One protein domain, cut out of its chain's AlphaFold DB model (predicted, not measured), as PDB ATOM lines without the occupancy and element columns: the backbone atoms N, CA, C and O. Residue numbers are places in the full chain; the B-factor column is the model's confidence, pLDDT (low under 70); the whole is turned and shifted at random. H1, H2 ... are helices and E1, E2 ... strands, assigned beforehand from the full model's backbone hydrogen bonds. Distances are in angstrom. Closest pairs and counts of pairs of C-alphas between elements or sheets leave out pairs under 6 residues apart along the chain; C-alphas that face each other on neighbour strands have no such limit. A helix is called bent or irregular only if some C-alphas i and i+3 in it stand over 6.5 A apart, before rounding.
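This is residues 8 to 110 of the 110 residues of an uncharacterized protein of viral metagenome (UniProt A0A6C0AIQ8). A strongly twisted sheet of six strands curls round one long helix, H1, while a short second helix, H2, touches H1 and only grazes the sheet. The hairpin of the long strands E5 and E6 runs through the sheet; E2 and E3 share one side of the bent E5, E1 follows beyond E2, and E4 borders E6. The printed part has 103 residues with two named helices and six named strands, in the order E1, E2, E3, H1, E4, H2, E5, E6. The sheet is branched and mixed, with E4 and E6 its parallel pair, and the class is mixed, helices and strands. The whole is compact, with a radius of gyration of the C-alphas of 13.4 A and spans of 36 by 35 by 23 A.

E5 holds residues 89 to 97, 23.6 A long, and bends by 54 degrees at residue 94. E6, residues 101 to 109, is 25.5 A long and ends with C-alpha 109 at (-28.504, 45.691, 5.103). E2, residues 29 to 36, is 22.0 A long. The shorter strands are E1, residues 15 to 17, beginning with C-alpha 15 at (-31.168, 25.642, 2.772), E3, residues 45 to 48, and E4, residues 73 to 75. H1, residues 54 to 68, is 21.8 A long and begins with C-alpha 54 at (-22.997, 37.934, 17.927). H2 holds residues 78 to 82.

E5 and E6 are antiparallel at 157 degrees, with N 91 and O 107 at 2.8 A. On the other side of E5 lie E2 and E3, both antiparallel to it: N 31 and O 95 are 2.9 A apart, and N 47 and O 90 are 2.9 A apart. The pairing is staggered, E3 over residues 89 to 92 of E5 and E2 over residues 94 to 97. The hairpin of E1 and E2 has N 34 and O 16 at 2.8 A. E4 is parallel to E6 at 15 degrees, with N 75 and O 102 at 2.8 A. H1 is on the sheet, which curls round its residues 57 to 68; its closest C-alphas to E6 are those of Leu 65 and Gly 103, 6.9 A apart. H1 and H2 touch, closest at the C-alphas of Cys 58 and Glu 79, 6.4 A. In H1 and H2 every O i to N i+4 pair is within hydrogen-bond range. E1 and E4 are apart.

The C-alphas of Thr 24 and Asn 51 are the two farthest apart, 37.1 A. The printed part has no cut. The link from E1 to E2 is long, 11 residues, and its residues 21 to 22 pair antiparallel with residues 29 to 30 of E2. The mean pLDDT of the printed part is 91.1; residues 25, 85 and 86 are under 70.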
ATOM      1  N   THR A   8     -34.978  32.549  15.577       92.44
ATOM      2  CA  THR A   8     -35.855  31.450  16.017       92.44
ATOM      3  C   THR A   8     -36.579  30.735  14.875       92.44
ATOM      4  O   THR A   8     -36.985  29.588  15.031       92.44
ATOM      5  N   GLN A   9     -36.756  31.398  13.730       93.31
ATOM      6  CA  GLN A   9     -37.406  30.840  12.538       93.31
ATOM      7  C   GLN A   9     -36.414  30.172  11.581       93.31
ATOM      8  O   GLN A   9     -36.825  29.579  10.577       93.31
ATOM      9  N   TYR A  10     -35.115  30.293  11.855       95.25
ATOM     10  CA  TYR A  10     -34.082  29.649  11.067       95.25
ATOM     11  C   TYR A  10     -34.235  28.128  11.128       95.25
ATOM     12  O   TYR A  10     -34.229  27.524  12.199       95.25
ATOM     13  N   ASN A  11     -34.333  27.503   9.958       95.06
ATOM     14  CA  ASN A  11     -34.252  26.061   9.816       95.06
ATOM     15  C   ASN A  11     -33.317  25.720   8.659       95.06
ATOM     16  O   ASN A  11     -33.574  26.027   7.494       95.06
ATOM     17  N   ARG A  12     -32.247  25.013   9.000       94.88
ATOM     18  CA  ARG A  12     -31.204  24.590   8.075       94.88
ATOM     19  C   ARG A  12     -31.698  23.641   6.976       94.88
ATOM     20  O   ARG A  12     -31.102  23.581   5.910       94.88
ATOM     21  N   GLN A  13     -32.808  22.932   7.196       96.00
ATOM     22  CA  GLN A  13     -33.422  22.047   6.195       96.00
ATOM     23  C   GLN A  13     -33.994  22.807   4.993       96.00
ATOM     24  O   GLN A  13     -34.191  22.220   3.935       96.00
ATOM     25  N   TYR A  14     -34.254  24.106   5.146       96.19
ATOM     26  CA  TYR A  14     -34.723  24.968   4.063       96.19
ATOM     27  C   TYR A  14     -33.577  25.563   3.241       96.19
ATOM     28  O   TYR A  14     -33.823  26.334   2.314       96.19
ATOM     29  N   ILE A  15     -32.325  25.223   3.555       96.31
ATOM     30  CA  ILE A  15     -31.168  25.642   2.772       96.31
ATOM     31  C   ILE A  15     -30.996  24.702   1.582       96.31
ATOM     32  O   ILE A  15     -30.858  23.490   1.736       96.31
ATOM     33  N   LEU A  16     -30.940  25.292   0.391       95.75
ATOM     34  CA  LEU A  16     -30.628  24.597  -0.850       95.75
ATOM     35  C   LEU A  16     -29.410  25.239  -1.515       95.75
ATOM     36  O   LEU A  16     -29.407  26.444  -1.782       95.75
ATOM     37  N   PHE A  17     -28.402  24.426  -1.828       96.56
ATOM     38  CA  PHE A  17     -27.256  24.835  -2.637       96.56
ATOM     39  C   PHE A  17     -27.475  24.453  -4.101       96.56
ATOM     40  O   PHE A  17     -27.855  23.327  -4.414       96.56
ATOM     41  N   LEU A  18     -27.235  25.401  -5.000       94.62
ATOM     42  CA  LEU A  18     -27.230  25.161  -6.440       94.62
ATOM     43  C   LEU A  18     -25.826  24.773  -6.923       94.62
ATOM     44  O   LEU A  18     -24.853  25.077  -6.236       94.62
ATOM     45  N   PRO A  19     -25.698  24.159  -8.113       93.12
ATOM     46  CA  PRO A  19     -24.400  23.807  -8.674       93.12
ATOM     47  C   PRO A  19     -23.426  24.987  -8.710       93.12
ATOM     48  O   PRO A  19     -23.811  26.133  -8.961       93.12
ATOM     49  N   ALA A  20     -22.152  24.682  -8.474       92.38
ATOM     50  CA  ALA A  20     -21.078  25.658  -8.492       92.38
ATOM     51  C   ALA A  20     -20.943  26.310  -9.876       92.38
ATOM     52  O   ALA A  20     -20.869  25.631 -10.900       92.38
ATOM     53  N   VAL A  21     -20.870  27.638  -9.896       91.75
ATOM     54  CA  VAL A  21     -20.631  28.430 -11.104       91.75
ATOM     55  C   VAL A  21     -19.245  29.047 -10.997       91.75
ATOM     56  O   VAL A  21     -18.928  29.702 -10.002       91.75
ATOM     57  N   LYS A  22     -18.407  28.851 -12.020       87.00
ATOM     58  CA  LYS A  22     -17.079  29.472 -12.072       87.00
ATOM     59  C   LYS A  22     -17.229  30.990 -12.054       87.00
ATOM     60  O   LYS A  22     -17.996  31.545 -12.841       87.00
ATOM     61  N   ASN A  23     -16.528  31.654 -11.142       76.94
ATOM     62  CA  ASN A  23     -16.590  33.101 -11.044       76.94
ATOM     63  C   ASN A  23     -15.723  33.721 -12.150       76.94
ATOM     64  O   ASN A  23     -14.570  33.346 -12.333       76.94
ATOM     65  N   THR A  24     -16.289  34.651 -12.917       74.75
ATOM     66  CA  THR A  24     -15.589  35.300 -14.038       74.75
ATOM     67  C   THR A  24     -14.628  36.396 -13.573       74.75
ATOM     68  O   THR A  24     -13.753  36.795 -14.331       74.75
ATOM     69  N   MET A  25     -14.799  36.911 -12.350       68.00
ATOM     70  CA  MET A  25     -14.022  38.044 -11.824       68.00
ATOM     71  C   MET A  25     -12.912  37.636 -10.845       68.00
ATOM     72  O   MET A  25     -12.013  38.432 -10.599       68.00
ATOM     73  N   VAL A  26     -12.993  36.444 -10.247       70.69
ATOM     74  CA  VAL A  26     -12.081  35.987  -9.185       70.69
ATOM     75  C   VAL A  26     -11.829  34.496  -9.353       70.69
ATOM     76  O   VAL A  26     -12.770  33.758  -9.645       70.69
ATOM     77  N   ASP A  27     -10.596  34.048  -9.116       79.62
ATOM     78  CA  ASP A  27     -10.283  32.622  -9.075       79.62
ATOM     79  C   ASP A  27     -11.071  31.928  -7.962       79.62
ATOM     80  O   ASP A  27     -10.919  32.203  -6.768       79.62
ATOM     81  N   GLY A  28     -11.970  31.044  -8.384       88.00
ATOM     82  CA  GLY A  28     -12.866  30.316  -7.505       88.00
ATOM     83  C   GLY A  28     -14.228  30.064  -8.135       88.00
ATOM     84  O   GLY A  28     -14.512  30.388  -9.293       88.00
ATOM     85  N   VAL A  29     -15.095  29.458  -7.339       93.31
ATOM     86  CA  VAL A  29     -16.478  29.169  -7.684       93.31
ATOM     87  C   VAL A  29     -17.415  29.883  -6.726       93.31
ATOM     88  O   VAL A  29     -17.105  30.124  -5.556       93.31
ATOM     89  N   PHE A  30     -18.583  30.224  -7.247       94.81
ATOM     90  CA  PHE A  30     -19.708  30.688  -6.466       94.81
ATOM     91  C   PHE A  30     -20.788  29.614  -6.461       94.81
ATOM     92  O   PHE A  30     -21.271  29.189  -7.511       94.81
ATOM     93  N   VAL A  31     -21.194  29.208  -5.266       94.88
ATOM     94  CA  VAL A  31     -22.301  28.283  -5.045       94.88
ATOM     95  C   VAL A  31     -23.462  29.100  -4.521       94.88
ATOM     96  O   VAL A  31     -23.415  29.639  -3.413       94.88
ATOM     97  N   ARG A  32     -24.519  29.229  -5.322       95.62
ATOM     98  CA  ARG A  32     -25.697  29.989  -4.902       95.62
ATOM     99  C   ARG A  32     -26.443  29.222  -3.817       95.62
ATOM    100  O   ARG A  32     -26.724  28.039  -3.979       95.62
ATOM    101  N   MET A  33     -26.820  29.931  -2.758       96.19
ATOM    102  CA  MET A  33     -27.689  29.416  -1.709       96.19
ATOM    103  C   MET A  33     -29.084  30.022  -1.852       96.19
ATOM    104  O   MET A  33     -29.234  31.228  -2.067       96.19
ATOM    105  N   MET A  34     -30.105  29.190  -1.700       95.56
ATOM    106  CA  MET A  34     -31.500  29.597  -1.606       95.56
ATOM    107  C   MET A  34     -32.068  29.180  -0.255       95.56
ATOM    108  O   MET A  34     -31.648  28.174   0.314       95.56
ATOM    109  N   TYR A  35     -33.021  29.962   0.245       95.94
ATOM    110  CA  TYR A  35     -33.817  29.592   1.410       95.94
ATOM    111  C   TYR A  35     -35.234  29.291   0.928       95.94
ATOM    112  O   TYR A  35     -35.922  30.193   0.443       95.94
ATOM    113  N   SER A  36     -35.629  28.023   0.976       94.94
ATOM    114  CA  SER A  36     -36.858  27.520   0.373       94.94
ATOM    115  C   SER A  36     -37.716  26.805   1.401       94.94
ATOM    116  O   SER A  36     -37.347  25.744   1.898       94.94
ATOM    117  N   THR A  37     -38.880  27.374   1.678       92.44
ATOM    118  CA  THR A  37     -39.934  26.719   2.451       92.44
ATOM    119  C   THR A  37     -40.963  26.090   1.509       92.44
ATOM    120  O   THR A  37     -40.829  26.145   0.287       92.44
ATOM    121  N   ASP A  38     -42.013  25.506   2.081       92.31
ATOM    122  CA  ASP A  38     -43.196  25.003   1.379       92.31
ATOM    123  C   ASP A  38     -43.985  26.100   0.638       92.31
ATOM    124  O   ASP A  38     -44.674  25.820  -0.340       92.31
ATOM    125  N   LYS A  39     -43.891  27.352   1.101       90.69
ATOM    126  CA  LYS A  39     -44.685  28.480   0.586       90.69
ATOM    127  C   LYS A  39     -43.904  29.406  -0.335       90.69
ATOM    128  O   LYS A  39     -44.505  30.040  -1.199       90.69
ATOM    129  N   VAL A  40     -42.599  29.560  -0.107       91.00
ATOM    130  CA  VAL A  40     -41.784  30.596  -0.752       91.00
ATOM    131  C   VAL A  40     -40.324  30.177  -0.883       91.00
ATOM    132  O   VAL A  40     -39.760  29.537   0.002       91.00
ATOM    133  N   THR A  41     -39.684  30.633  -1.959       92.62
ATOM    134  CA  THR A  41     -38.240  30.489  -2.175       92.62
ATOM    135  C   THR A  41     -37.603  31.862  -2.334       92.62
ATOM    136  O   THR A  41     -38.057  32.682  -3.134       92.62
ATOM    137  N   PHE A  42     -36.520  32.109  -1.600       92.94
ATOM    138  CA  PHE A  42     -35.748  33.343  -1.679       92.94
ATOM    139  C   PHE A  42     -34.318  33.102  -2.161       92.94
ATOM    140  O   PHE A  42     -33.692  32.080  -1.878       92.94
ATOM    141  N   ASN A  43     -33.786  34.109  -2.860       91.88
ATOM    142  CA  ASN A  43     -32.399  34.180  -3.330       91.88
ATOM    143  C   ASN A  43     -31.429  34.494  -2.175       91.88
ATOM    144  O   ASN A  43     -30.783  35.552  -2.145       91.88
ATOM    145  N   GLY A  44     -31.383  33.582  -1.214       94.12
ATOM    146  CA  GLY A  44     -30.610  33.683   0.010       94.12
ATOM    147  C   GLY A  44     -31.484  33.757   1.257       94.12
ATOM    148  O   GLY A  44     -32.702  33.920   1.196       94.12
ATOM    149  N   LEU A  45     -30.814  33.650   2.394       95.25
ATOM    150  CA  LEU A  45     -31.374  33.733   3.731       95.25
ATOM    151  C   LEU A  45     -31.200  35.161   4.252       95.25
ATOM    152  O   LEU A  45     -30.085  35.675   4.281       95.25
ATOM    153  N   PHE A  46     -32.296  35.800   4.647       94.94
ATOM    154  CA  PHE A  46     -32.301  37.138   5.237       94.94
ATOM    155  C   PHE A  46     -32.703  37.015   6.702       94.94
ATOM    156  O   PHE A  46     -33.770  36.480   6.991       94.94
ATOM    157  N   ILE A  47     -31.870  37.507   7.612       93.81
ATOM    158  CA  ILE A  47     -32.049  37.340   9.057       93.81
ATOM    159  C   ILE A  47     -32.019  38.704   9.731       93.81
ATOM    160  O   ILE A  47     -31.108  39.486   9.468       93.81
ATOM    161  N   TYR A  48     -32.968  38.978  10.622       93.56
ATOM    162  CA  TYR A  48     -32.891  40.130  11.521       93.56
ATOM    163  C   TYR A  48     -31.853  39.894  12.621       93.56
ATOM    164  O   TYR A  48     -31.925  38.896  13.329       93.56
ATOM    165  N   ILE A  49     -30.900  40.821  12.767       91.25
ATOM    166  CA  ILE A  49     -29.741  40.672  13.666       91.25
ATOM    167  C   ILE A  49     -29.553  41.824  14.669       91.25
ATOM    168  O   ILE A  49     -28.676  41.744  15.522       91.25
ATOM    169  N   ARG A  50     -30.356  42.899  14.592       86.69
ATOM    170  CA  ARG A  50     -30.135  44.153  15.353       86.69
ATOM    171  C   ARG A  50     -29.987  43.967  16.867       86.69
ATOM    172  O   ARG A  50     -29.196  44.671  17.482       86.69
ATOM    173  N   ASN A  51     -30.767  43.059  17.446       85.88
ATOM    174  CA  ASN A  51     -30.826  42.817  18.890       85.88
ATOM    175  C   ASN A  51     -30.380  41.393  19.252       85.88
ATOM    176  O   ASN A  51     -30.704  40.905  20.330       85.88
ATOM    177  N   GLU A  52     -29.676  40.723  18.343       90.50
ATOM    178  CA  GLU A  52     -29.263  39.337  18.520       90.50
ATOM    179  C   GLU A  52     -27.809  39.251  18.988       90.50
ATOM    180  O   GLU A  52     -26.973  40.105  18.676       90.50
ATOM    181  N   SER A  53     -27.483  38.198  19.737       91.19
ATOM    182  CA  SER A  53     -26.109  37.956  20.175       91.19
ATOM    183  C   SER A  53     -25.216  37.640  18.978       91.19
ATOM    184  O   SER A  53     -25.537  36.789  18.148       91.19
ATOM    185  N   ILE A  54     -24.023  38.242  18.939       90.25
ATOM    186  CA  ILE A  54     -22.997  37.934  17.927       90.25
ATOM    187  C   ILE A  54     -22.713  36.425  17.881       90.25
ATOM    188  O   ILE A  54     -22.518  35.867  16.804       90.25
ATOM    189  N   LYS A  55     -22.747  35.740  19.033       92.88
ATOM    190  CA  LYS A  55     -22.525  34.289  19.109       92.88
ATOM    191  C   LYS A  55     -23.566  33.498  18.321       92.88
ATOM    192  O   LYS A  55     -23.186  32.548  17.637       92.88
ATOM    193  N   ASP A  56     -24.831  33.903  18.392       93.56
ATOM    194  CA  ASP A  56     -25.933  33.214  17.717       93.56
ATOM    195  C   ASP A  56     -25.867  33.457  16.210       93.56
ATOM    196  O   ASP A  56     -26.024  32.535  15.412       93.56
ATOM    197  N   ILE A  57     -25.500  34.672  15.802       93.06
ATOM    198  CA  ILE A  57     -25.301  35.000  14.389       93.06
ATOM    199  C   ILE A  57     -24.120  34.207  13.802       93.06
ATOM    200  O   ILE A  57     -24.222  33.642  12.712       93.06
ATOM    201  N   CYS A  58     -23.014  34.092  14.542       93.69
ATOM    202  CA  CYS A  58     -21.879  33.253  14.150       93.69
ATOM    203  C   CYS A  58     -22.226  31.755  14.133       93.69
ATOM    204  O   CYS A  58     -21.613  30.996  13.383       93.69
ATOM    205  N   ALA A  59     -23.193  31.306  14.938       95.56
ATOM    206  CA  ALA A  59     -23.672  29.927  14.890       95.56
ATOM    207  C   ALA A  59     -24.379  29.623  13.560       95.56
ATOM    208  O   ALA A  59     -24.163  28.548  13.005       95.56
ATOM    209  N   ILE A  60     -25.122  30.586  12.999       95.50
ATOM    210  CA  ILE A  60     -25.724  30.446  11.665       95.50
ATOM    211  C   ILE A  60     -24.653  30.312  10.581       95.50
ATOM    212  O   ILE A  60     -24.745  29.422   9.742       95.50
ATOM    213  N   GLU A  61     -23.616  31.160  10.598       96.00
ATOM    214  CA  GLU A  61     -22.501  31.052   9.641       96.00
ATOM    215  C   GLU A  61     -21.862  29.655   9.692       96.00
ATOM    216  O   GLU A  61     -21.624  29.040   8.651       96.00
ATOM    217  N   ARG A  62     -21.630  29.131  10.900       95.56
ATOM    218  CA  ARG A  62     -21.072  27.787  11.093       95.56
ATOM    219  C   ARG A  62     -21.987  26.696  10.556       95.56
ATOM    220  O   ARG A  62     -21.498  25.824   9.846       95.56
ATOM    221  N   ASP A  63     -23.279  26.741  10.864       96.25
ATOM    222  CA  ASP A  63     -24.231  25.715  10.426       96.25
ATOM    223  C   ASP A  63     -24.396  25.719   8.893       96.25
ATOM    224  O   ASP A  63     -24.355  24.662   8.268       96.25
ATOM    225  N   VAL A  64     -24.441  26.897   8.257       96.06
ATOM    226  CA  VAL A  64     -24.465  27.024   6.785       96.06
ATOM    227  C   VAL A  64     -23.213  26.405   6.148       96.06
ATOM    228  O   VAL A  64     -23.321  25.676   5.160       96.06
ATOM    229  N   LEU A  65     -22.023  26.667   6.697       95.62
ATOM    230  CA  LEU A  65     -20.772  26.107   6.170       95.62
ATOM    231  C   LEU A  65     -20.668  24.594   6.398       95.62
ATOM    232  O   LEU A  65     -20.195  23.878   5.515       95.62
ATOM    233  N   GLN A  66     -21.151  24.096   7.538       94.25
ATOM    234  CA  GLN A  66     -21.218  22.662   7.829       94.25
ATOM    235  C   GLN A  66     -22.157  21.923   6.873       94.25
ATOM    236  O   GLN A  66     -21.843  20.811   6.460       94.25
ATOM    237  N   LEU A  67     -23.276  22.538   6.480       95.00
ATOM    238  CA  LEU A  67     -24.187  21.951   5.498       95.00
ATOM    239  C   LEU A  67     -23.565  21.823   4.105       95.00
ATOM    240  O   LEU A  67     -23.862  20.862   3.403       95.00
ATOM    241  N   TYR A  68     -22.724  22.775   3.695       93.00
ATOM    242  CA  TYR A  68     -22.112  22.749   2.365       93.00
ATOM    243  C   TYR A  68     -21.124  21.583   2.191       93.00
ATOM    244  O   TYR A  68     -21.119  20.956   1.140       93.00
ATOM    245  N   THR A  69     -20.346  21.252   3.231       81.00
ATOM    246  CA  THR A  69     -19.329  20.179   3.241       81.00
ATOM    247  C   THR A  69     -18.301  20.285   2.099       81.00
ATOM    248  O   THR A  69     -18.499  19.784   0.997       81.00
ATOM    249  N   SER A  70     -17.134  20.871   2.385       87.44
ATOM    250  CA  SER A  70     -15.958  20.856   1.496       87.44
ATOM    251  C   SER A  70     -14.724  20.367   2.261       87.44
ATOM    252  O   SER A  70     -14.638  20.538   3.477       87.44
ATOM    253  N   SER A  71     -13.759  19.766   1.559       89.62
ATOM    254  CA  SER A  71     -12.465  19.335   2.122       89.62
ATOM    255  C   SER A  71     -11.507  20.495   2.420       89.62
ATOM    256  O   SER A  71     -10.427  20.288   2.969       89.62
ATOM    257  N   LYS A  72     -11.888  21.712   2.031       93.31
ATOM    258  CA  LYS A  72     -11.105  22.940   2.184       93.31
ATOM    259  C   LYS A  72     -11.262  23.548   3.577       93.31
ATOM    260  O   LYS A  72     -12.029  23.069   4.408       93.31
ATOM    261  N   THR A  73     -10.552  24.640   3.836       94.25
ATOM    262  CA  THR A  73     -10.621  25.337   5.126       94.25
ATOM    263  C   THR A  73     -11.804  26.317   5.163       94.25
ATOM    264  O   THR A  73     -11.832  27.249   4.353       94.25
ATOM    265  N   PRO A  74     -12.770  26.172   6.092       96.31
ATOM    266  CA  PRO A  74     -13.845  27.145   6.257       96.31
ATOM    267  C   PRO A  74     -13.318  28.453   6.860       96.31
ATOM    268  O   PRO A  74     -12.559  28.446   7.831       96.31
ATOM    269  N   ILE A  75     -13.761  29.584   6.316       95.69
ATOM    270  CA  ILE A  75     -13.450  30.925   6.816       95.69
ATOM    271  C   ILE A  75     -14.702  31.556   7.421       95.69
ATOM    272  O   ILE A  75     -15.692  31.790   6.730       95.69
ATOM    273  N   TYR A  76     -14.597  31.910   8.702       95.06
ATOM    274  CA  TYR A  76     -15.615  32.647   9.449       95.06
ATOM    275  C   TYR A  76     -15.276  34.137   9.441       95.06
ATOM    276  O   TYR A  76     -14.192  34.542   9.876       95.06
ATOM    277  N   SER A  77     -16.172  34.968   8.919       93.25
ATOM    278  CA  SER A  77     -15.908  36.403   8.751       93.25
ATOM    279  C   SER A  77     -17.033  37.314   9.227       93.25
ATOM    280  O   SER A  77     -16.786  38.512   9.387       93.25
ATOM    281  N   VAL A  78     -18.224  36.772   9.510       91.19
ATOM    282  CA  VAL A  78     -19.404  37.568   9.889       91.19
ATOM    283  C   VAL A  78     -19.165  38.390  11.153       91.19
ATOM    284  O   VAL A  78     -19.489  39.578  11.174       91.19
ATOM    285  N   GLU A  79     -18.520  37.809  12.167       90.62
ATOM    286  CA  GLU A  79     -18.192  38.489  13.429       90.62
ATOM    287  C   GLU A  79     -17.466  39.824  13.204       90.62
ATOM    288  O   GLU A  79     -17.836  40.857  13.766       90.62
ATOM    289  N   LYS A  80     -16.468  39.819  12.309       86.75
ATOM    290  CA  LYS A  80     -15.628  40.989  12.018       86.75
ATOM    291  C   LYS A  80     -16.417  42.122  11.363       86.75
ATOM    292  O   LYS A  80     -16.058  43.283  11.548       86.75
ATOM    293  N   GLN A  81     -17.446  41.803  10.581       81.81
ATOM    294  CA  GLN A  81     -18.271  42.799   9.891       81.81
ATOM    295  C   GLN A  81     -19.370  43.358  10.797       81.81
ATOM    296  O   GLN A  81     -19.563  44.572  10.852       81.81
ATOM    297  N   ILE A  82     -20.055  42.500  11.558       82.38
ATOM    298  CA  ILE A  82     -21.149  42.927  12.444       82.38
ATOM    299  C   ILE A  82     -20.636  43.849  13.551       82.38
ATOM    300  O   ILE A  82     -21.271  44.861  13.839       82.38
ATOM    301  N   ALA A  83     -19.449  43.574  14.099       78.81
ATOM    302  CA  ALA A  83     -18.830  44.431  15.110       78.81
ATOM    303  C   ALA A  83     -18.516  45.856  14.609       78.81
ATOM    304  O   ALA A  83     -18.412  46.779  15.412       78.81
ATOM    305  N   ARG A  84     -18.350  46.054  13.291       73.62
ATOM    306  CA  ARG A  84     -17.962  47.348  12.697       73.62
ATOM    307  C   ARG A  84     -19.152  48.173  12.226       73.62
ATOM    308  O   ARG A  84     -19.070  49.398  12.218       73.62
ATOM    309  N   THR A  85     -20.231  47.520  11.805       69.31
ATOM    310  CA  THR A  85     -21.419  48.184  11.259       69.31
ATOM    311  C   THR A  85     -22.683  47.503  11.777       69.31
ATOM    312  O   THR A  85     -23.097  46.495  11.191       69.31
ATOM    313  N   PRO A  86     -23.317  48.026  12.843       66.06
ATOM    314  CA  PRO A  86     -24.583  47.490  13.318       66.06
ATOM    315  C   PRO A  86     -25.667  47.801  12.279       66.06
ATOM    316  O   PRO A  86     -26.095  48.942  12.122       66.06
ATOM    317  N   ARG A  87     -26.058  46.775  11.527       81.38
ATOM    318  CA  ARG A  87     -27.110  46.796  10.503       81.38
ATOM    319  C   ARG A  87     -28.264  45.913  10.972       81.38
ATOM    320  O   ARG A  87     -28.046  44.998  11.766       81.38
ATOM    321  N   SER A  88     -29.477  46.150  10.482       88.12
ATOM    322  CA  SER A  88     -30.654  45.411  10.956       88.12
ATOM    323  C   SER A  88     -30.726  43.980  10.425       88.12
ATOM    324  O   SER A  88     -31.273  43.114  11.107       88.12
ATOM    325  N   ILE A  89     -30.208  43.734   9.216       92.38
ATOM    326  CA  ILE A  89     -30.408  42.486   8.472       92.38
ATOM    327  C   ILE A  89     -29.075  41.917   7.974       92.38
ATOM    328  O   ILE A  89     -28.274  42.619   7.356       92.38
ATOM    329  N   LEU A  90     -28.878  40.613   8.156       93.56
ATOM    330  CA  LEU A  90     -27.840  39.820   7.503       93.56
ATOM    331  C   LEU A  90     -28.456  39.035   6.346       93.56
ATOM    332  O   LEU A  90     -29.307  38.172   6.555       93.56
ATOM    333  N   LYS A  91     -28.009  39.302   5.117       94.56
ATOM    334  CA  LYS A  91     -28.330  38.479   3.949       94.56
ATOM    335  C   LYS A  91     -27.174  37.535   3.656       94.56
ATOM    336  O   LYS A  91     -26.107  38.010   3.287       94.56
ATOM    337  N   ILE A  92     -27.408  36.229   3.690       96.06
ATOM    338  CA  ILE A  92     -26.487  35.188   3.218       96.06
ATOM    339  C   ILE A  92     -26.993  34.688   1.860       96.06
ATOM    340  O   ILE A  92     -28.157  34.325   1.726       96.06
ATOM    341  N   SER A  93     -26.149  34.695   0.831       95.62
ATOM    342  CA  SER A  93     -26.564  34.464  -0.568       95.62
ATOM    343  C   SER A  93     -25.915  33.262  -1.249       95.62
ATOM    344  O   SER A  93     -26.338  32.860  -2.333       95.62
ATOM    345  N   GLY A  94     -24.888  32.689  -0.635       96.12
ATOM    346  CA  GLY A  94     -24.122  31.611  -1.233       96.12
ATOM    347  C   GLY A  94     -22.835  31.338  -0.486       96.12
ATOM    348  O   GLY A  94     -22.579  31.939   0.559       96.12
ATOM    349  N   ILE A  95     -22.033  30.464  -1.072       96.25
ATOM    350  CA  ILE A  95     -20.669  30.150  -0.668       96.25
ATOM    351  C   ILE A  95     -19.734  30.647  -1.769       96.25
ATOM    352  O   ILE A  95     -20.012  30.479  -2.960       96.25
ATOM    353  N   TRP A  96     -18.636  31.278  -1.376       95.12
ATOM    354  CA  TRP A  96     -17.478  31.447  -2.238       95.12
ATOM    355  C   TRP A  96     -16.474  30.361  -1.869       95.12
ATOM    356  O   TRP A  96     -16.302  30.039  -0.694       95.12
ATOM    357  N   GLU A  97     -15.814  29.792  -2.865       94.50
ATOM    358  CA  GLU A  97     -14.827  28.741  -2.661       94.50
ATOM    359  C   GLU A  97     -13.674  28.932  -3.647       94.50
ATOM    360  O   GLU A  97     -13.893  29.090  -4.845       94.50
ATOM    361  N   ASN A  98     -12.442  28.923  -3.146       92.94
ATOM    362  CA  ASN A  98     -11.222  28.925  -3.957       92.94
ATOM    363  C   ASN A  98     -10.510  27.572  -3.822       92.94
ATOM    364  O   ASN A  98     -11.137  26.578  -3.466       92.94
ATOM    365  N   GLU A  99      -9.223  27.489  -4.143       91.56
ATOM    366  CA  GLU A  99      -8.471  26.228  -4.093       91.56
ATOM    367  C   GLU A  99      -8.276  25.683  -2.671       91.56
ATOM    368  O   GLU A  99      -8.272  24.470  -2.477       91.56
ATOM    369  N   THR A 100      -8.160  26.555  -1.668       93.69
ATOM    370  CA  THR A 100      -7.733  26.184  -0.306       93.69
ATOM    371  C   THR A 100      -8.787  26.443   0.764       93.69
ATOM    372  O   THR A 100      -8.710  25.900   1.867       93.69
ATOM    373  N   SER A 101      -9.779  27.274   0.462       95.19
ATOM    374  CA  SER A 101     -10.712  27.810   1.442       95.19
ATOM    375  C   SER A 101     -12.086  28.098   0.856       95.19
ATOM    376  O   SER A 101     -12.258  28.234  -0.357       95.19
ATOM    377  N   TYR A 102     -13.071  28.198   1.739       95.81
ATOM    378  CA  TYR A 102     -14.429  28.588   1.397       95.81
ATOM    379  C   TYR A 102     -15.069  29.365   2.542       95.81
ATOM    380  O   TYR A 102     -14.659  29.259   3.697       95.81
ATOM    381  N   GLY A 103     -16.086  30.154   2.230       96.12
ATOM    382  CA  GLY A 103     -16.807  30.950   3.211       96.12
ATOM    383  C   GLY A 103     -18.143  31.424   2.664       96.12
ATOM    384  O   GLY A 103     -18.441  31.279   1.479       96.12
ATOM    385  N   ILE A 104     -18.971  32.011   3.522       96.62
ATOM    386  CA  ILE A 104     -20.259  32.538   3.076       96.62
ATOM    387  C   ILE A 104     -20.092  33.860   2.318       96.62
ATOM    388  O   ILE A 104     -19.253  34.700   2.642       96.62
ATOM    389  N   VAL A 105     -20.946  34.070   1.322       95.62
ATOM    390  CA  VAL A 105     -21.153  35.360   0.661       95.62
ATOM    391  C   VAL A 105     -22.345  36.036   1.315       95.62
ATOM    392  O   VAL A 105     -23.488  35.593   1.148       95.62
ATOM    393  N   TYR A 106     -22.095  37.129   2.027       94.62
ATOM    394  CA  TYR A 106     -23.121  37.848   2.769       94.62
ATOM    395  C   TYR A 106     -23.040  39.360   2.585       94.62
ATOM    396  O   TYR A 106     -22.042  39.915   2.126       94.62
ATOM    397  N   LYS A 107     -24.134  40.028   2.947       92.19
ATOM    398  CA  LYS A 107     -24.253  41.481   2.987       92.19
ATOM    399  C   LYS A 107     -25.092  41.890   4.189       92.19
ATOM    400  O   LYS A 107     -26.178  41.351   4.389       92.19
ATOM    401  N   CYS A 108     -24.619  42.882   4.931       89.56
ATOM    402  CA  CYS A 108     -25.406  43.535   5.968       89.56
ATOM    403  C   CYS A 108     -26.231  44.681   5.349       89.56
ATOM    404  O   CYS A 108     -25.711  45.451   4.537       89.56
ATOM    405  N   ILE A 109     -27.518  44.764   5.683       88.75
ATOM    406  CA  ILE A 109     -28.504  45.691   5.103       88.75
ATOM    407  C   ILE A 109     -29.229  46.408   6.253       88.75
ATOM    408  O   ILE A 109     -29.462  45.797   7.298       88.75
ATOM    409  N   ASP A 110     -29.535  47.698   6.073       79.50
ATOM    410  CA  ASP A 110     -30.360  48.462   7.027       79.50
ATOM    411  C   ASP A 110     -31.845  48.112   6.934       79.50
ATOM    412  O   ASP A 110     -32.339  47.950   5.793       79.50
TER     413      ASP A 110